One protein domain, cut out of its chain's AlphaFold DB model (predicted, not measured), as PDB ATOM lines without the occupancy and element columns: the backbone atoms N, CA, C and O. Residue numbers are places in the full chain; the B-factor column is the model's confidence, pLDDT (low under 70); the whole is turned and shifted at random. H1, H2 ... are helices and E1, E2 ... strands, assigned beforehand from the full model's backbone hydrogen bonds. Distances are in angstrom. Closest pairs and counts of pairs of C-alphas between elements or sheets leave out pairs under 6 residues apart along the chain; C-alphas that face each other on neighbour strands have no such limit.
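Overview. This is residues 42 to 69 and 89 to 201 of the 209 residues of an uncharacterized protein of Burkholderiales bacterium RIFOXYC12_FULL_65_23 (UniProt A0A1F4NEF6). A twisted sheet of five strands makes the middle of three layers, helices lying over both of its faces: H2 and H3 cover one face, H1 the other. H4 only grazes the sheet, near the ends of E3 and E5. The printed part has 141 residues, with four named helices and five named strands in the order H1 E1 E2 H2 E3 H3 E4 E5 H4; the class is mixed, helices and strands. The sheet is mixed, in the order E1 E2 E3 E5 E4. The whole is compact, with a radius of gyration of the C-alphas of 14.3 A, and spans 43 by 30 by 26 A.

Along the chain. The sheet holds E1, residues 90 to 94; E2, residues 97 to 104, 23.4 A long; E3, residues 133 to 140, 22.7 A; E5, residues 183 to 188, 16.6 A; and E4, residues 167 to 170. C-alpha 133 is at (27.039, -127.421, 53.937). H2, residues 109 to 126, is 25.7 A long, and H1, residues 43 to 58, is 22.5 A, beginning at C-alpha 43 (26.811, -122.419, 25.101). H3 is residues 154 to 162. H4, residues 190 to 200, ends at C-alpha 200 (22.497, -139.832, 28.771).

Arrangement. E2 and E3 are parallel, with N 102 and O 136 2.9 A apart, within hydrogen-bond range. E3 and E5 are parallel, with N 139 and O 186 at 2.8 A. E5 and E4 are parallel, with N 169 and O 185 at 2.8 A. The hairpin E1 and E2 is antiparallel, with N 99 and O 92 at 2.8 A. E1 and E4 are the edge strands. H2 is on the sheet over E2 and E3, at a height of 8.9 A, along the strands; its closest C-alphas to E3 are Ile 119 and Gly 135, 6.0 A apart. E2, H2 and E3 form a strand-helix-strand unit, two parallel neighbour strands with a helix between, its crossover right-handed. E3, H3 and E4 form a split unit, with E5 between the strands, also right-handed. H3 is on the same face as H2, at a height of 10.4 A. H1 is on the opposite face, over E2 at a height of 7.7 A; the closest C-alphas of the two are Glu 51 and Val 103, 5.8 A apart. H1 and H4 are close but not clearly touching, the closest C-alphas being Val 53 and Tyr 200, 7.3 A apart. In H1, H2, H3 and H4 every O i to N i+4 pair is within hydrogen-bond range.

Size, cuts and confidence. The two C-alphas farthest apart are those of Arg 130 and Pro 147, 43.2 A. Residues 70 to 88 are not printed; C-alphas 69 and 89 are 9.2 A apart across the cut. The links E3 to H3 and E4 to E5 are long. Mean pLDDT of the printed part is 90.3; residues 175 to 180 are under 70.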
ATOM      1  N   ALA A  42      24.679-120.487  21.954       71.94
ATOM      2  CA  ALA A  42      24.698-121.953  21.891       71.94
ATOM      3  C   ALA A  42      25.301-122.609  23.149       71.94
ATOM      4  O   ALA A  42      24.860-123.678  23.584       71.94
ATOM      5  N   ARG A  43      26.233-121.929  23.836       84.00
ATOM      6  CA  ARG A  43      26.811-122.419  25.101       84.00
ATOM      7  C   ARG A  43      25.772-122.589  26.197       84.00
ATOM      8  O   ARG A  43      26.002-123.367  27.123       84.00
ATOM      9  N   ARG A  44      24.638-121.881  26.133       85.19
ATOM     10  CA  ARG A  44      23.553-122.024  27.116       85.19
ATOM     11  C   ARG A  44      22.949-123.418  27.083       85.19
ATOM     12  O   ARG A  44      22.709-123.971  28.149       85.19
ATOM     13  N   HIS A  45      22.755-123.988  25.898       87.12
ATOM     14  CA  HIS A  45      22.169-125.319  25.742       87.12
ATOM     15  C   HIS A  45      23.116-126.395  26.270       87.12
ATOM     16  O   HIS A  45      22.706-127.248  27.056       87.12
ATOM     17  N   VAL A  46      24.406-126.289  25.942       91.19
ATOM     18  CA  VAL A  46      25.437-127.203  26.454       91.19
ATOM     19  C   VAL A  46      25.619-127.062  27.971       91.19
ATOM     20  O   VAL A  46      25.760-128.059  28.673       91.19
ATOM     21  N   THR A  47      25.556-125.836  28.500       92.62
ATOM     22  CA  THR A  47      25.640-125.589  29.949       92.62
ATOM     23  C   THR A  47      24.441-126.182  30.688       92.62
ATOM     24  O   THR A  47      24.630-126.910  31.659       92.62
ATOM     25  N   ALA A  48      23.222-125.952  30.193       91.94
ATOM     26  CA  ALA A  48      22.009-126.522  30.773       91.94
ATOM     27  C   ALA A  48      22.012-128.059  30.722       91.94
ATOM     28  O   ALA A  48      21.597-128.710  31.679       91.94
ATOM     29  N   TRP A  49      22.512-128.647  29.632       93.56
ATOM     30  CA  TRP A  49      22.705-130.093  29.531       93.56
ATOM     31  C   TRP A  49      23.685-130.610  30.594       93.56
ATOM     32  O   TRP A  49      23.344-131.534  31.334       93.56
ATOM     33  N   ALA A  50      24.859-129.985  30.735       95.12
ATOM     34  CA  ALA A  50      25.858-130.389  31.727       95.12
ATOM     35  C   ALA A  50      25.306-130.310  33.165       95.12
ATOM     36  O   ALA A  50      25.487-131.238  33.955       95.12
ATOM     37  N   GLU A  51      24.568-129.243  33.494       95.50
ATOM     38  CA  GLU A  51      23.874-129.079  34.779       95.50
ATOM     39  C   GLU A  51      22.863-130.206  35.041       95.50
ATOM     40  O   GLU A  51      22.867-130.825  36.111       95.50
ATOM     41  N   GLN A  52      22.008-130.503  34.056       94.62
ATOM     42  CA  GLN A  52      20.990-131.549  34.161       94.62
ATOM     43  C   GLN A  52      21.610-132.930  34.353       94.62
ATOM     44  O   GLN A  52      21.139-133.703  35.192       94.62
ATOM     45  N   VAL A  53      22.661-133.245  33.597       94.69
ATOM     46  CA  VAL A  53      23.319-134.547  33.668       94.69
ATOM     47  C   VAL A  53      24.083-134.715  34.978       94.69
ATOM     48  O   VAL A  53      23.925-135.749  35.626       94.69
ATOM     49  N   ALA A  54      24.817-133.695  35.434       94.88
ATOM     50  CA  ALA A  54      25.460-133.720  36.748       94.88
ATOM     51  C   ALA A  54      24.434-133.968  37.863       94.88
ATOM     52  O   ALA A  54      24.611-134.871  38.684       94.88
ATOM     53  N   CYS A  55      23.310-133.240  37.844       94.38
ATOM     54  CA  CYS A  55      22.221-133.471  38.789       94.38
ATOM     55  C   CYS A  55      21.676-134.897  38.683       94.38
ATOM     56  O   CYS A  55      21.465-135.549  39.702       94.38
ATOM     57  N   ARG A  56      21.454-135.407  37.467       93.00
ATOM     58  CA  ARG A  56      20.938-136.762  37.239       93.00
ATOM     59  C   ARG A  56      21.865-137.837  37.801       93.00
ATOM     60  O   ARG A  56      21.351-138.800  38.358       93.00
ATOM     61  N   ILE A  57      23.181-137.685  37.663       92.88
ATOM     62  CA  ILE A  57      24.154-138.643  38.203       92.88
ATOM     63  C   ILE A  57      24.137-138.600  39.734       92.88
ATOM     64  O   ILE A  57      23.972-139.637  40.368       92.88
ATOM     65  N   ILE A  58      24.199-137.411  40.338       92.06
ATOM     66  CA  ILE A  58      24.217-137.264  41.803       92.06
ATOM     67  C   ILE A  58      22.907-137.772  42.436       92.06
ATOM     68  O   ILE A  58      22.939-138.420  43.483       92.06
ATOM     69  N   ARG A  59      21.758-137.576  41.766       92.38
ATOM     70  CA  ARG A  59      20.442-138.104  42.188       92.38
ATOM     71  C   ARG A  59      20.383-139.627  42.304       92.38
ATOM     72  O   ARG A  59      19.464-140.133  42.938       92.38
ATOM     73  N   GLN A  60      21.312-140.361  41.688       91.00
ATOM     74  CA  GLN A  60      21.366-141.822  41.827       91.00
ATOM     75  C   GLN A  60      21.767-142.249  43.244       91.00
ATOM     76  O   GLN A  60      21.489-143.380  43.625       91.00
ATOM     77  N   GLN A  61      22.409-141.359  44.009       89.25
ATOM     78  CA  GLN A  61      22.906-141.644  45.357       89.25
ATOM     79  C   GLN A  61      22.307-140.721  46.423       89.25
ATOM     80  O   GLN A  61      22.136-141.151  47.559       89.25
ATOM     81  N   TYR A  62      21.966-139.478  46.074       91.94
ATOM     82  CA  TYR A  62      21.531-138.470  47.041       91.94
ATOM     83  C   TYR A  62      20.177-137.862  46.680       91.94
ATOM     84  O   TYR A  62      19.901-137.545  45.520       91.94
ATOM     85  N   GLU A  63      19.337-137.634  47.691       94.56
ATOM     86  CA  GLU A  63      18.060-136.941  47.514       94.56
ATOM     87  C   GLU A  63      18.309-135.458  47.197       94.56
ATOM     88  O   GLU A  63      19.011-134.762  47.933       94.56
ATOM     89  N   GLN A  64      17.717-134.948  46.117       95.25
ATOM     90  CA  GLN A  64      17.805-133.526  45.791       95.25
ATOM     91  C   GLN A  64      16.821-132.693  46.622       95.25
ATOM     92  O   GLN A  64      15.622-132.961  46.639       95.25
ATOM     93  N   ASP A  65      17.312-131.609  47.218       94.50
ATOM     94  CA  ASP A  65      16.485-130.554  47.791       94.50
ATOM     95  C   ASP A  65      15.935-129.646  46.677       94.50
ATOM     96  O   ASP A  65      16.668-129.128  45.828       94.50
ATOM     97  N   SER A  66      14.620-129.425  46.680       92.25
ATOM     98  CA  SER A  66      13.942-128.551  45.718       92.25
ATOM     99  C   SER A  66      14.241-127.056  45.920       92.25
ATOM    100  O   SER A  66      13.890-126.229  45.077       92.25
ATOM    101  N   ARG A  67      14.844-126.667  47.051       93.62
ATOM    102  CA  ARG A  67      15.140-125.274  47.414       93.62
ATOM    103  C   ARG A  67      16.514-124.845  46.897       93.62
ATOM    104  O   ARG A  67      17.464-124.729  47.659       93.62
ATOM    105  N   ASN A  68      16.619-124.555  45.606       91.00
ATOM    106  CA  ASN A  68      17.893-124.191  44.975       91.00
ATOM    107  C   ASN A  68      18.181-122.674  44.915       91.00
ATOM    108  O   ASN A  68      19.086-122.248  44.193       91.00
ATOM    109  N   ILE A  69      17.432-121.851  45.657       95.44
ATOM    110  CA  ILE A  69      17.634-120.398  45.736       95.44
ATOM    111  C   ILE A  69      18.164-120.012  47.115       95.44
ATOM    112  O   ILE A  69      17.441-120.088  48.108       95.44
ATOM    113  N   ASP A  89      22.929-124.607  41.116       95.56
ATOM    114  CA  ASP A  89      22.626-125.627  40.107       95.56
ATOM    115  C   ASP A  89      21.949-126.846  40.753       95.56
ATOM    116  O   ASP A  89      21.073-127.477  40.163       95.56
ATOM    117  N   GLY A  90      22.252-127.109  42.028       95.19
ATOM    118  CA  GLY A  90      21.539-128.088  42.840       95.19
ATOM    119  C   GLY A  90      21.938-128.055  44.312       95.19
ATOM    120  O   GLY A  90      22.979-127.518  44.686       95.19
ATOM    121  N   ILE A  91      21.097-128.655  45.153       95.88
ATOM    122  CA  ILE A  91      21.403-128.950  46.556       95.88
ATOM    123  C   ILE A  91      20.973-130.387  46.825       95.88
ATOM    124  O   ILE A  91      19.876-130.780  46.440       95.88
ATOM    125  N   PHE A  92      21.828-131.166  47.474       94.62
ATOM    126  CA  PHE A  92      21.603-132.583  47.739       94.62
ATOM    127  C   PHE A  92      21.750-132.871  49.224       94.62
ATOM    128  O   PHE A  92      22.684-132.380  49.855       94.62
ATOM    129  N   LYS A  93      20.833-133.655  49.787       93.12
ATOM    130  CA  LYS A  93      20.887-134.071  51.187       93.12
ATOM    131  C   LYS A  93      21.943-135.158  51.363       93.12
ATOM    132  O   LYS A  93      21.998-136.105  50.581       93.12
ATOM    133  N   LEU A  94      22.751-135.000  52.401       90.44
ATOM    134  CA  LEU A  94      23.752-135.955  52.863       90.44
ATOM    135  C   LEU A  94      23.393-136.405  54.282       90.44
ATOM    136  O   LEU A  94      22.659-135.707  54.982       90.44
ATOM    137  N   ASP A  95      24.004-137.489  54.753       86.88
ATOM    138  CA  ASP A  95      23.794-137.987  56.121       86.88
ATOM    139  C   ASP A  95      24.130-136.943  57.198       86.88
ATOM    140  O   ASP A  95      23.460-136.859  58.226       86.88
ATOM    141  N   GLN A  96      25.157-136.117  56.958       85.25
ATOM    142  CA  GLN A  96      25.633-135.089  57.895       85.25
ATOM    143  C   GLN A  96      25.407-133.651  57.401       85.25
ATOM    144  O   GLN A  96      26.107-132.734  57.823       85.25
ATOM    145  N   GLY A  97      24.453-133.421  56.495       90.81
ATOM    146  CA  GLY A  97      24.133-132.065  56.045       90.81
ATOM    147  C   GLY A  97      23.682-131.998  54.597       90.81
ATOM    148  O   GLY A  97      22.820-132.752  54.154       90.81
ATOM    149  N   SER A  98      24.214-131.041  53.845       93.31
ATOM    150  CA  SER A  98      23.851-130.846  52.443       93.31
ATOM    151  C   SER A  98      25.050-130.490  51.573       93.31
ATOM    152  O   SER A  98      25.964-129.779  51.982       93.31
ATOM    153  N   MET A  99      25.025-130.961  50.335       94.31
ATOM    154  CA  MET A  99      25.991-130.625  49.302       94.31
ATOM    155  C   MET A  99      25.383-129.608  48.350       94.31
ATOM    156  O   MET A  99      24.383-129.878  47.689       94.31
ATOM    157  N   LEU A 100      26.010-128.444  48.258       95.69
ATOM    158  CA  LEU A 100      25.741-127.450  47.232       95.69
ATOM    159  C   LEU A 100      26.471-127.836  45.941       95.69
ATOM    160  O   LEU A 100      27.677-128.062  45.972       95.69
ATOM    161  N   LEU A 101      25.771-127.819  44.811       96.19
ATOM    162  CA  LEU A 101      26.327-128.074  43.488       96.19
ATOM    163  C   LEU A 101      26.477-126.771  42.691       96.19
ATOM    164  O   LEU A 101      25.537-125.981  42.595       96.19
ATOM    165  N   GLU A 102      27.644-126.593  42.079       97.62
ATOM    166  CA  GLU A 102      27.880-125.632  41.002       97.62
ATOM    167  C   GLU A 102      28.544-126.366  39.831       97.62
ATOM    168  O   GLU A 102      29.527-127.082  40.013       97.62
ATOM    169  N   VAL A 103      28.033-126.170  38.623       97.56
ATOM    170  CA  VAL A 103      28.474-126.819  37.395       97.56
ATOM    171  C   VAL A 103      29.035-125.771  36.444       97.56
ATOM    172  O   VAL A 103      28.576-124.628  36.356       97.56
ATOM    173  N   LYS A 104      30.085-126.144  35.723       96.56
ATOM    174  CA  LYS A 104      30.659-125.343  34.650       96.56
ATOM    175  C   LYS A 104      30.939-126.241  33.456       96.56
ATOM    176  O   LYS A 104      31.657-127.223  33.585       96.56
ATOM    177  N   ALA A 105      30.434-125.854  32.289       95.00
ATOM    178  CA  ALA A 105      30.627-126.580  31.033       95.00
ATOM    179  C   ALA A 105      31.960-126.267  30.322       95.00
ATOM    180  O   ALA A 105      32.112-126.517  29.134       95.00
ATOM    181  N   SER A 106      32.910-125.635  31.017       94.12
ATOM    182  CA  SER A 106      34.198-125.261  30.437       94.12
ATOM    183  C   SER A 106      35.312-125.358  31.461       94.12
ATOM    184  O   SER A 106      35.189-124.854  32.584       94.12
ATOM    185  N   LEU A 107      36.435-125.899  30.999       94.31
ATOM    186  CA  LEU A 107      37.714-125.974  31.695       94.31
ATOM    187  C   LEU A 107      38.597-124.727  31.516       94.31
ATOM    188  O   LEU A 107      39.766-124.727  31.897       94.31
ATOM    189  N   SER A 108      38.066-123.642  30.952       93.81
ATOM    190  CA  SER A 108      38.808-122.387  30.803       93.81
ATOM    191  C   SER A 108      39.097-121.714  32.149       93.81
ATOM    192  O   SER A 108      38.335-121.824  33.113       93.81
ATOM    193  N   GLN A 109      40.168-120.918  32.210       93.94
ATOM    194  CA  GLN A 109      40.584-120.267  33.457       93.94
ATOM    195  C   GLN A 109      39.514-119.333  34.043       93.94
ATOM    196  O   GLN A 109      39.327-119.265  35.260       93.94
ATOM    197  N   ALA A 110      38.785-118.617  33.183       92.75
ATOM    198  CA  ALA A 110      37.695-117.745  33.606       92.75
ATOM    199  C   ALA A 110      36.544-118.546  34.236       92.75
ATOM    200  O   ALA A 110      36.020-118.153  35.280       92.75
ATOM    201  N   SER A 111      36.194-119.683  33.630       93.94
ATOM    202  CA  SER A 111      35.156-120.594  34.111       93.94
ATOM    203  C   SER A 111      35.523-121.199  35.467       93.94
ATOM    204  O   SER A 111      34.759-121.080  36.427       93.94
ATOM    205  N   ILE A 112      36.748-121.724  35.585       95.06
ATOM    206  CA  ILE A 112      37.302-122.278  36.826       95.06
ATOM    207  C   ILE A 112      37.286-121.231  37.944       95.06
ATOM    208  O   ILE A 112      36.758-121.472  39.034       95.06
ATOM    209  N   LYS A 113      37.837-120.040  37.678       95.12
ATOM    210  CA  LYS A 113      37.880-118.941  38.651       95.12
ATOM    211  C   LYS A 113      36.476-118.565  39.121       95.12
ATOM    212  O   LYS A 113      36.261-118.419  40.324       95.12
ATOM    213  N   LYS A 114      35.527-118.432  38.190       95.50
ATOM    214  CA  LYS A 114      34.138-118.079  38.495       95.50
ATOM    215  C   LYS A 114      33.458-119.158  39.344       95.50
ATOM    216  O   LYS A 114      32.888-118.819  40.376       95.50
ATOM    217  N   GLY A 115      33.583-120.434  38.973       96.31
ATOM    218  CA  GLY A 115      33.016-121.553  39.735       96.31
ATOM    219  C   GLY A 115      33.536-121.611  41.174       96.31
ATOM    220  O   GLY A 115      32.749-121.677  42.117       96.31
ATOM    221  N   ARG A 116      34.851-121.452  41.372       95.81
ATOM    222  CA  ARG A 116      35.454-121.377  42.718       95.81
ATOM    223  C   ARG A 116      34.917-120.211  43.540       95.81
ATOM    224  O   ARG A 116      34.599-120.378  44.717       95.81
ATOM    225  N   GLN A 117      34.813-119.028  42.931       96.31
ATOM    226  CA  GLN A 117      34.259-117.844  43.591       96.31
ATOM    227  C   GLN A 117      32.797-118.058  43.997       96.31
ATOM    228  O   GLN A 117      32.421-117.680  45.107       96.31
ATOM    229  N   GLN A 118      31.990-118.688  43.139       96.00
ATOM    230  CA  GLN A 118      30.589-119.000  43.426       96.00
ATOM    231  C   GLN A 118      30.459-119.997  44.580       96.00
ATOM    232  O   GLN A 118      29.770-119.680  45.549       96.00
ATOM    233  N   ILE A 119      31.185-121.122  44.552       95.69
ATOM    234  CA  ILE A 119      31.193-122.096  45.656       95.69
ATOM    235  C   ILE A 119      31.613-121.432  46.966       95.69
ATOM    236  O   ILE A 119      30.905-121.533  47.965       95.69
ATOM    237  N   HIS A 120      32.728-120.697  46.973       95.31
ATOM    238  CA  HIS A 120      33.204-120.040  48.186       95.31
ATOM    239  C   HIS A 120      32.195-119.025  48.739       95.31
ATOM    240  O   HIS A 120      31.915-119.021  49.940       95.31
ATOM    241  N   ALA A 121      31.622-118.182  47.877       95.00
ATOM    242  CA  ALA A 121      30.654-117.180  48.298       95.00
ATOM    243  C   ALA A 121      29.342-117.816  48.784       95.00
ATOM    244  O   ALA A 121      28.759-117.331  49.750       95.00
ATOM    245  N   ASN A 122      28.881-118.894  48.143       95.81
ATOM    246  CA  ASN A 122      27.664-119.607  48.530       95.81
ATOM    247  C   ASN A 122      27.837-120.313  49.873       95.81
ATOM    248  O   ASN A 122      27.006-120.131  50.756       95.81
ATOM    249  N   LEU A 123      28.941-121.040  50.066       94.94
ATOM    250  CA  LEU A 123      29.249-121.675  51.349       94.94
ATOM    251  C   LEU A 123      29.425-120.644  52.468       94.94
ATOM    252  O   LEU A 123      28.962-120.870  53.578       94.94
ATOM    253  N   SER A 124      30.025-119.483  52.184       94.06
ATOM    254  CA  SER A 124      30.160-118.412  53.185       94.06
ATOM    255  C   SER A 124      28.809-117.820  53.601       94.06
ATOM    256  O   SER A 124      28.622-117.481  54.766       94.06
ATOM    257  N   LEU A 125      27.862-117.693  52.662       94.25
ATOM    258  CA  LEU A 125      26.490-117.283  52.970       94.25
ATOM    259  C   LEU A 125      25.776-118.357  53.794       94.25
ATOM    260  O   LEU A 125      25.227-118.060  54.852       94.25
ATOM    261  N   LEU A 126      25.801-119.602  53.320       93.38
ATOM    262  CA  LEU A 126      25.110-120.726  53.951       93.38
ATOM    263  C   LEU A 126      25.687-121.084  55.324       93.38
ATOM    264  O   LEU A 126      24.935-121.512  56.191       93.38
ATOM    265  N   GLY A 127      26.966-120.802  55.577       91.69
ATOM    266  CA  GLY A 127      27.580-120.912  56.902       91.69
ATOM    267  C   GLY A 127      26.995-119.961  57.957       91.69
ATOM    268  O   GLY A 127      27.340-120.078  59.128       91.69
ATOM    269  N   GLN A 128      26.115-119.024  57.578       90.62
ATOM    270  CA  GLN A 128      25.314-118.236  58.528       90.62
ATOM    271  C   GLN A 128      24.011-118.929  58.949       90.62
ATOM    272  O   GLN A 128      23.286-118.416  59.802       90.62
ATOM    273  N   THR A 129      23.681-120.064  58.333       89.12
ATOM    274  CA  THR A 129      22.560-120.916  58.739       89.12
ATOM    275  C   THR A 129      23.018-121.929  59.794       89.12
ATOM    276  O   THR A 129      24.201-122.015  60.112       89.12
ATOM    277  N   ARG A 130      22.076-122.681  60.377       85.31
ATOM    278  CA  ARG A 130      22.404-123.770  61.315       85.31
ATOM    279  C   ARG A 130      22.792-125.069  60.608       85.31
ATOM    280  O   ARG A 130      23.325-125.959  61.263       85.31
ATOM    281  N   ASP A 131      22.501-125.175  59.317       87.88
ATOM    282  CA  ASP A 131      22.702-126.400  58.556       87.88
ATOM    283  C   ASP A 131      24.162-126.502  58.100       87.88
ATOM    284  O   ASP A 131      24.812-125.507  57.765       87.88
ATOM    285  N   GLN A 132      24.686-127.725  58.076       91.56
ATOM    286  CA  GLN A 132      26.031-128.001  57.586       91.56
ATOM    287  C   GLN A 132      26.016-128.129  56.060       91.56
ATOM    288  O   GLN A 132      25.254-128.921  55.504       91.56
ATOM    289  N   PHE A 133      26.892-127.378  55.390       93.44
ATOM    290  CA  PHE A 133      27.039-127.421  53.937       93.44
ATOM    291  C   PHE A 133      28.469-127.723  53.512       93.44
ATOM    292  O   PHE A 133      29.403-127.098  54.011       93.44
ATOM    293  N   CYS A 134      28.615-128.598  52.520       94.19
ATOM    294  CA  CYS A 134      29.819-128.725  51.702       94.19
ATOM    295  C   CYS A 134      29.521-128.290  50.257       94.19
ATOM    296  O   CYS A 134      28.361-128.147  49.861       94.19
ATOM    297  N   GLY A 135      30.559-128.018  49.467       94.88
ATOM    298  CA  GLY A 135      30.411-127.570  48.077       94.88
ATOM    299  C   GLY A 135      31.030-128.536  47.078       94.88
ATOM    300  O   GLY A 135      32.149-128.992  47.282       94.88
ATOM    301  N   MET A 136      30.343-128.781  45.971       95.12
ATOM    302  CA  MET A 136      30.830-129.534  44.823       95.12
ATOM    303  C   MET A 136      30.903-128.616  43.608       95.12
ATOM    304  O   MET A 136      29.882-128.104  43.152       95.12
ATOM    305  N   LEU A 137      32.109-128.433  43.079       96.25
ATOM    306  CA  LEU A 137      32.326-127.814  41.779       96.25
ATOM    307  C   LEU A 137      32.506-128.915  40.735       96.25
ATOM    308  O   LEU A 137      33.500-129.637  40.775       96.25
ATOM    309  N   VAL A 138      31.577-129.018  39.791       96.31
ATOM    310  CA  VAL A 138      31.694-129.929  38.649       96.31
ATOM    311  C   VAL A 138      32.178-129.144  37.445       96.31
ATOM    312  O   VAL A 138      31.574-128.139  37.064       96.31
ATOM    313  N   LEU A 139      33.275-129.590  36.852       96.56
ATOM    314  CA  LEU A 139      33.847-128.994  35.659       96.56
ATOM    315  C   LEU A 139      33.807-130.018  34.526       96.56
ATOM    316  O   LEU A 139      34.469-131.050  34.607       96.56
ATOM    317  N   PHE A 140      33.051-129.701  33.481       95.81
ATOM    318  CA  PHE A 140      33.029-130.448  32.231       95.81
ATOM    319  C   PHE A 140      33.922-129.763  31.200       95.81
ATOM    320  O   PHE A 140      33.915-128.532  31.069       95.81
ATOM    321  N   ASP A 141      34.639-130.562  30.425       94.19
ATOM    322  CA  ASP A 141      35.270-130.131  29.187       94.19
ATOM    323  C   ASP A 141      34.317-130.305  28.003       94.19
ATOM    324  O   ASP A 141      34.400-131.264  27.244       94.19
ATOM    325  N   CYS A 142      33.377-129.374  27.838       92.38
ATOM    326  CA  CYS A 142      32.459-129.415  26.700       92.38
ATOM    327  C   CYS A 142      33.033-128.752  25.436       92.38
ATOM    328  O   CYS A 142      32.259-128.375  24.556       92.38
ATOM    329  N   SER A 143      34.355-128.569  25.338       88.94
ATOM    330  CA  SER A 143      34.987-127.911  24.183       88.94
ATOM    331  C   SER A 143      34.736-128.641  22.859       88.94
ATOM    332  O   SER A 143      34.629-127.995  21.821       88.94
ATOM    333  N   GLU A 144      34.530-129.959  22.896       86.31
ATOM    334  CA  GLU A 144      34.154-130.755  21.718       86.31
ATOM    335  C   GLU A 144      32.668-130.635  21.337       86.31
ATOM    336  O   GLU A 144      32.301-130.898  20.195       86.31
ATOM    337  N   LEU A 145      31.800-130.202  22.261       85.06
ATOM    338  CA  LEU A 145      30.363-130.020  22.003       85.06
ATOM    339  C   LEU A 145      30.023-128.620  21.472       85.06
ATOM    340  O   LEU A 145      28.942-128.417  20.920       85.06
ATOM    341  N   SER A 146      30.903-127.635  21.671       83.38
ATOM    342  CA  SER A 146      30.738-126.288  21.123       83.38
ATOM    343  C   SER A 146      32.088-125.572  20.989       83.38
ATOM    344  O   SER A 146      32.800-125.430  21.990       83.38
ATOM    345  N   PRO A 147      32.407-125.024  19.800       79.19
ATOM    346  CA  PRO A 147      33.657-124.299  19.562       79.19
ATOM    347  C   PRO A 147      33.749-122.971  20.334       79.19
ATOM    348  O   PRO A 147      34.830-122.398  20.449       79.19
ATOM    349  N   ASP A 148      32.639-122.484  20.899       83.62
ATOM    350  CA  ASP A 148      32.591-121.235  21.669       83.62
ATOM    351  C   ASP A 148      33.155-121.383  23.094       83.62
ATOM    352  O   ASP A 148      33.307-120.394  23.831       83.62
ATOM    353  N   PHE A 149      33.443-122.614  23.529       84.38
ATOM    354  CA  PHE A 149      34.161-122.854  24.772       84.38
ATOM    355  C   PHE A 149      35.666-122.719  24.555       84.38
ATOM    356  O   PHE A 149      36.278-123.411  23.751       84.38
ATOM    357  N   ALA A 150      36.280-121.826  25.331       82.88
ATOM    358  CA  ALA A 150      37.724-121.646  25.310       82.88
ATOM    359  C   ALA A 150      38.464-122.914  25.767       82.88
ATOM    360  O   ALA A 150      37.958-123.673  26.600       82.88
ATOM    361  N   ALA A 151      39.694-123.066  25.267       82.56
ATOM    362  CA  ALA A 151      40.555-124.207  25.542       82.56
ATOM    363  C   ALA A 151      40.751-124.472  27.053       82.56
ATOM    364  O   ALA A 151      40.768-123.525  27.858       82.56
ATOM    365  N   PRO A 152      40.950-125.743  27.447       87.69
ATOM    366  CA  PRO A 152      41.207-126.114  28.833       87.69
ATOM    367  C   PRO A 152      42.448-125.427  29.410       87.69
ATOM    368  O   PRO A 152      43.534-125.443  28.831       87.69
ATOM    369  N   ALA A 153      42.319-124.864  30.610       90.75
ATOM    370  CA  ALA A 153      43.433-124.282  31.349       90.75
ATOM    371  C   ALA A 153      44.151-125.359  32.183       90.75
ATOM    372  O   ALA A 153      44.078-125.349  33.415       90.75
ATOM    373  N   LEU A 154      44.850-126.282  31.511       88.75
ATOM    374  CA  LEU A 154      45.459-127.480  32.116       88.75
ATOM    375  C   LEU A 154      46.293-127.179  33.371       88.75
ATOM    376  O   LEU A 154      46.056-127.778  34.416       88.75
ATOM    377  N   GLY A 155      47.170-126.171  33.331       88.81
ATOM    378  CA  GLY A 155      47.988-125.809  34.497       88.81
ATOM    379  C   GLY A 155      47.173-125.336  35.712       88.81
ATOM    380  O   GLY A 155      47.570-125.546  36.856       88.81
ATOM    381  N   SER A 156      45.999-124.735  35.497       87.81
ATOM    382  CA  SER A 156      45.110-124.339  36.601       87.81
ATOM    383  C   SER A 156      44.339-125.522  37.174       87.81
ATOM    384  O   SER A 156      44.090-125.560  38.379       87.81
ATOM    385  N   ILE A 157      44.006-126.507  36.342       89.38
ATOM    386  CA  ILE A 157      43.402-127.765  36.785       89.38
ATOM    387  C   ILE A 157      44.404-128.554  37.623       89.38
ATOM    388  O   ILE A 157      44.074-128.958  38.735       89.38
ATOM    389  N   GLU A 158      45.638-128.718  37.143       91.25
ATOM    390  CA  GLU A 158      46.703-129.388  37.898       91.25
ATOM    391  C   GLU A 158      46.965-128.702  39.238       91.25
ATOM    392  O   GLU A 158      47.037-129.366  40.273       91.25
ATOM    393  N   HIS A 159      47.022-127.368  39.248       89.94
ATOM    394  CA  HIS A 159      47.154-126.617  40.488       89.94
ATOM    395  C   HIS A 159      46.007-126.912  41.464       89.94
ATOM    396  O   HIS A 159      46.260-127.146  42.644       89.94
ATOM    397  N   LEU A 160      44.754-126.949  40.997       88.06
ATOM    398  CA  LEU A 160      43.614-127.270  41.862       88.06
ATOM    399  C   LEU A 160      43.690-128.683  42.418       88.06
ATOM    400  O   LEU A 160      43.482-128.855  43.620       88.06
ATOM    401  N   LYS A 161      44.040-129.660  41.576       89.62
ATOM    402  CA  LYS A 161      44.203-131.055  41.991       89.62
ATOM    403  C   LYS A 161      45.226-131.201  43.118       89.62
ATOM    404  O   LYS A 161      45.007-131.967  44.049       89.62
ATOM    405  N   ASN A 162      46.301-130.420  43.054       90.44
ATOM    406  CA  ASN A 162      47.422-130.495  43.991       90.44
ATOM    407  C   ASN A 162      47.316-129.507  45.168       90.44
ATOM    408  O   ASN A 162      48.151-129.532  46.067       90.44
ATOM    409  N   SER A 163      46.305-128.632  45.183       88.31
ATOM    410  CA  SER A 163      46.175-127.564  46.187       88.31
ATOM    411  C   SER A 163      45.779-128.050  47.585       88.31
ATOM    412  O   SER A 163      45.935-127.310  48.553       88.31
ATOM    413  N   GLY A 164      45.191-129.246  47.694       86.19
ATOM    414  CA  GLY A 164      44.556-129.735  48.923       86.19
ATOM    415  C   GLY A 164      43.276-128.985  49.325       86.19
ATOM    416  O   GLY A 164      42.663-129.332  50.331       86.19
ATOM    417  N   GLU A 165      42.841-127.976  48.555       88.25
ATOM    418  CA  GLU A 165      41.614-127.210  48.833       88.25
ATOM    419  C   GLU A 165      40.347-128.046  48.575       88.25
ATOM    420  O   GLU A 165      39.317-127.822  49.215       88.25
ATOM    421  N   TYR A 166      40.423-129.004  47.645       90.81
ATOM    422  CA  TYR A 166      39.306-129.835  47.207       90.81
ATOM    423  C   TYR A 166      39.635-131.322  47.356       90.81
ATOM    424  O   TYR A 166      40.744-131.748  47.034       90.81
ATOM    425  N   GLY A 167      38.644-132.121  47.749       91.06
ATOM    426  CA  GLY A 167      38.632-133.540  47.399       91.06
ATOM    427  C   GLY A 167      38.385-133.677  45.895       91.06
ATOM    428  O   GLY A 167      37.468-133.048  45.370       91.06
ATOM    429  N   VAL A 168      39.214-134.438  45.184       91.31
ATOM    430  CA  VAL A 168      39.176-134.503  43.713       91.31
ATOM    431  C   VAL A 168      38.585-135.827  43.251       91.31
ATOM    432  O   VAL A 168      39.022-136.887  43.693       91.31
ATOM    433  N   ILE A 169      37.643-135.749  42.315       91.12
ATOM    434  CA  ILE A 169      37.052-136.872  41.587       91.12
ATOM    435  C   ILE A 169      37.379-136.668  40.109       91.12
ATOM    436  O   ILE A 169      37.225-135.556  39.597       91.12
ATOM    437  N   GLN A 170      37.832-137.712  39.422       90.56
ATOM    438  CA  GLN A 170      38.120-137.660  37.990       90.56
ATOM    439  C   GLN A 170      37.337-138.732  37.240       90.56
ATOM    440  O   GLN A 170      37.214-139.855  37.724       90.56
ATOM    441  N   GLY A 171      36.870-138.383  36.043       89.25
ATOM    442  CA  GLY A 171      36.117-139.285  35.179       89.25
ATOM    443  C   GLY A 171      34.622-139.291  35.486       89.25
ATOM    444  O   GLY A 171      34.108-138.439  36.212       89.25
ATOM    445  N   ILE A 172      33.911-140.242  34.885       84.75
ATOM    446  CA  ILE A 172      32.443-140.317  34.939       84.75
ATOM    447  C   ILE A 172      31.926-141.085  36.159       84.75
ATOM    448  O   ILE A 172      30.755-140.949  36.522       84.75
ATOM    449  N   ASP A 173      32.791-141.893  36.772       74.94
ATOM    450  CA  ASP A 173      32.435-142.735  37.899       74.94
ATOM    451  C   ASP A 173      32.384-141.897  39.168       74.94
ATOM    452  O   ASP A 173      33.383-141.436  39.722       74.94
ATOM    453  N   TRP A 174      31.154-141.681  39.611       70.44
ATOM    454  CA  TRP A 174      30.849-140.958  40.823       70.44
ATOM    455  C   TRP A 174      30.749-141.940  41.995       70.44
ATOM    456  O   TRP A 174      29.769-142.676  42.137       70.44
ATOM    457  N   ALA A 175      31.763-141.945  42.854       64.38
ATOM    458  CA  ALA A 175      31.728-142.644  44.132       64.38
ATOM    459  C   ALA A 175      32.509-141.832  45.160       64.38
ATOM    460  O   ALA A 175      33.738-141.861  45.197       64.38
ATOM    461  N   VAL A 176      31.790-141.075  45.982       64.81
ATOM    462  CA  VAL A 176      32.389-140.344  47.095       64.81
ATOM    463  C   VAL A 176      31.485-140.440  48.305       64.81
ATOM    464  O   VAL A 176      30.269-140.328  48.177       64.81
ATOM    465  N   GLU A 177      32.115-140.592  49.468       65.06
ATOM    466  CA  GLU A 177      31.540-140.286  50.773       65.06
ATOM    467  C   GLU A 177      31.804-138.800  51.086       65.06
ATOM    468  O   GLU A 177      32.915-138.423  51.493       65.06
ATOM    469  N   PRO A 178      30.832-137.903  50.846       59.50
ATOM    470  CA  PRO A 178      30.977-136.486  51.119       59.50
ATOM    471  C   PRO A 178      30.982-136.267  52.635       59.50
ATOM    472  O   PRO A 178      29.957-136.072  53.272       59.50
ATOM    473  N   GLY A 179      32.176-136.310  53.219       59.12
ATOM    474  CA  GLY A 179      32.396-136.046  54.645       59.12
ATOM    475  C   GLY A 179      33.845-135.704  54.990       59.12
ATOM    476  O   GLY A 179      34.103-135.007  55.967       59.12
ATOM    477  N   ARG A 180      34.808-136.117  54.153       69.12
ATOM    478  CA  ARG A 180      36.237-135.841  54.379       69.12
ATOM    479  C   ARG A 180      36.661-134.411  54.026       69.12
ATOM    480  O   ARG A 180      37.560-133.872  54.664       69.12
ATOM    481  N   PHE A 181      36.042-133.806  53.012       80.06
ATOM    482  CA  PHE A 181      36.383-132.465  52.534       80.06
ATOM    483  C   PHE A 181      35.159-131.548  52.541       80.06
ATOM    484  O   PHE A 181      34.056-131.962  52.188       80.06
ATOM    485  N   ASN A 182      35.372-130.274  52.892       89.25
ATOM    486  CA  ASN A 182      34.327-129.245  52.836       89.25
ATOM    487  C   ASN A 182      34.049-128.763  51.398       89.25
ATOM    488  O   ASN A 182      32.984-128.224  51.100       89.25
ATOM    489  N   LYS A 183      35.015-128.941  50.493       93.56
ATOM    490  CA  LYS A 183      34.852-128.662  49.070       93.56
ATOM    491  C   LYS A 183      35.357-129.831  48.249       93.56
ATOM    492  O   LYS A 183      36.352-130.462  48.599       93.56
ATOM    493  N   TRP A 184      34.704-130.053  47.129       93.38
ATOM    494  CA  TRP A 184      35.026-131.104  46.194       93.38
ATOM    495  C   TRP A 184      35.053-130.569  44.771       93.38
ATOM    496  O   TRP A 184      34.364-129.601  44.436       93.38
ATOM    497  N   LEU A 185      35.892-131.195  43.961       93.88
ATOM    498  CA  LEU A 185      36.091-130.891  42.562       93.88
ATOM    499  C   LEU A 185      35.863-132.174  41.771       93.88
ATOM    500  O   LEU A 185      36.636-133.121  41.903       93.88
ATOM    501  N   TRP A 186      34.831-132.187  40.937       94.75
ATOM    502  CA  TRP A 186      34.574-133.281  40.013       94.75
ATOM    503  C   TRP A 186      34.956-132.851  38.599       94.75
ATOM    504  O   TRP A 186      34.357-131.940  38.030       94.75
ATOM    505  N   LEU A 187      36.007-133.471  38.072       94.69
ATOM    506  CA  LEU A 187      36.577-133.177  36.766       94.69
ATOM    507  C   LEU A 187      36.140-134.227  35.750       94.69
ATOM    508  O   LEU A 187      36.466-135.407  35.893       94.69
ATOM    509  N   ILE A 188      35.462-133.763  34.709       94.88
ATOM    510  CA  ILE A 188      35.022-134.560  33.571       94.88
ATOM    511  C   ILE A 188      35.714-133.965  32.344       94.88
ATOM    512  O   ILE A 188      35.385-132.861  31.913       94.88
ATOM    513  N   ASP A 189      36.725-134.665  31.838       93.31
ATOM    514  CA  ASP A 189      37.436-134.287  30.616       93.31
ATOM    515  C   ASP A 189      36.607-134.603  29.360       93.31
ATOM    516  O   ASP A 189      35.496-135.128  29.459       93.31
ATOM    517  N   ALA A 190      37.135-134.269  28.182       92.00
ATOM    518  CA  ALA A 190      36.419-134.416  26.917       92.00
ATOM    519  C   ALA A 190      35.977-135.869  26.664       92.00
ATOM    520  O   ALA A 190      34.822-136.121  26.325       92.00
ATOM    521  N   GLN A 191      36.847-136.838  26.969       93.19
ATOM    522  CA  GLN A 191      36.513-138.259  26.878       93.19
ATOM    523  C   GLN A 191      35.372-138.638  27.839       93.19
ATOM    524  O   GLN A 191      34.455-139.376  27.476       93.19
ATOM    525  N   GLY A 192      35.389-138.123  29.069       94.38
ATOM    526  CA  GLY A 192      34.289-138.291  30.013       94.38
ATOM    527  C   GLY A 192      32.984-137.654  29.524       94.38
ATOM    528  O   GLY A 192      31.916-138.244  29.694       94.38
ATOM    529  N   VAL A 193      33.052-136.486  28.876       94.00
ATOM    530  CA  VAL A 193      31.895-135.826  28.248       94.00
ATOM    531  C   VAL A 193      31.309-136.697  27.135       94.00
ATOM    532  O   VAL A 193      30.092-136.884  27.102       94.00
ATOM    533  N   GLU A 194      32.140-137.285  26.275       92.69
ATOM    534  CA  GLU A 194      31.712-138.198  25.206       92.69
ATOM    535  C   GLU A 194      31.000-139.443  25.766       92.69
ATOM    536  O   GLU A 194      29.907-139.813  25.320       92.69
ATOM    537  N   GLN A 195      31.569-140.060  26.806       93.62
ATOM    538  CA  GLN A 195      30.962-141.215  27.476       93.62
ATOM    539  C   GLN A 195      29.617-140.858  28.123       93.62
ATOM    540  O   GLN A 195      28.641-141.606  28.017       93.62
ATOM    541  N   ILE A 196      29.541-139.695  28.774       93.06
ATOM    542  CA  ILE A 196      28.310-139.180  29.372       93.06
ATOM    543  C   ILE A 196      27.253-138.907  28.297       93.06
ATOM    544  O   ILE A 196      26.103-139.313  28.466       93.06
ATOM    545  N   SER A 197      27.638-138.272  27.192       92.00
ATOM    546  CA  SER A 197      26.768-138.009  26.042       92.00
ATOM    547  C   SER A 197      26.205-139.310  25.463       92.00
ATOM    548  O   SER A 197      24.998-139.433  25.264       92.00
ATOM    549  N   SER A 198      27.045-140.337  25.324       91.06
ATOM    550  CA  SER A 198      26.633-141.665  24.854       91.06
ATOM    551  C   SER A 198      25.629-142.349  25.790       91.06
ATOM    552  O   SER A 198      24.729-143.055  25.338       91.06
ATOM    553  N   ARG A 199      25.751-142.137  27.109       90.88
ATOM    554  CA  ARG A 199      24.890-142.770  28.124       90.88
ATOM    555  C   ARG A 199      23.585-142.018  28.387       90.88
ATOM    556  O   ARG A 199      22.571-142.646  28.691       90.88
ATOM    557  N   TYR A 200      23.611-140.688  28.344       89.38
ATOM    558  CA  TYR A 200      22.497-139.832  28.771       89.38
ATOM    559  C   TYR A 200      21.871-139.012  27.635       89.38
ATOM    560  O   TYR A 200      20.859-138.350  27.873       89.38
ATOM    561  N   GLY A 201      22.422-139.111  26.424       89.06
ATOM    562  CA  GLY A 201      22.064-138.318  25.251       89.06
ATOM    563  C   GLY A 201      22.868-137.008  25.173       89.06
ATOM    564  O   GLY A 201      23.189-136.437  26.222       89.06
TER     565      GLY A 201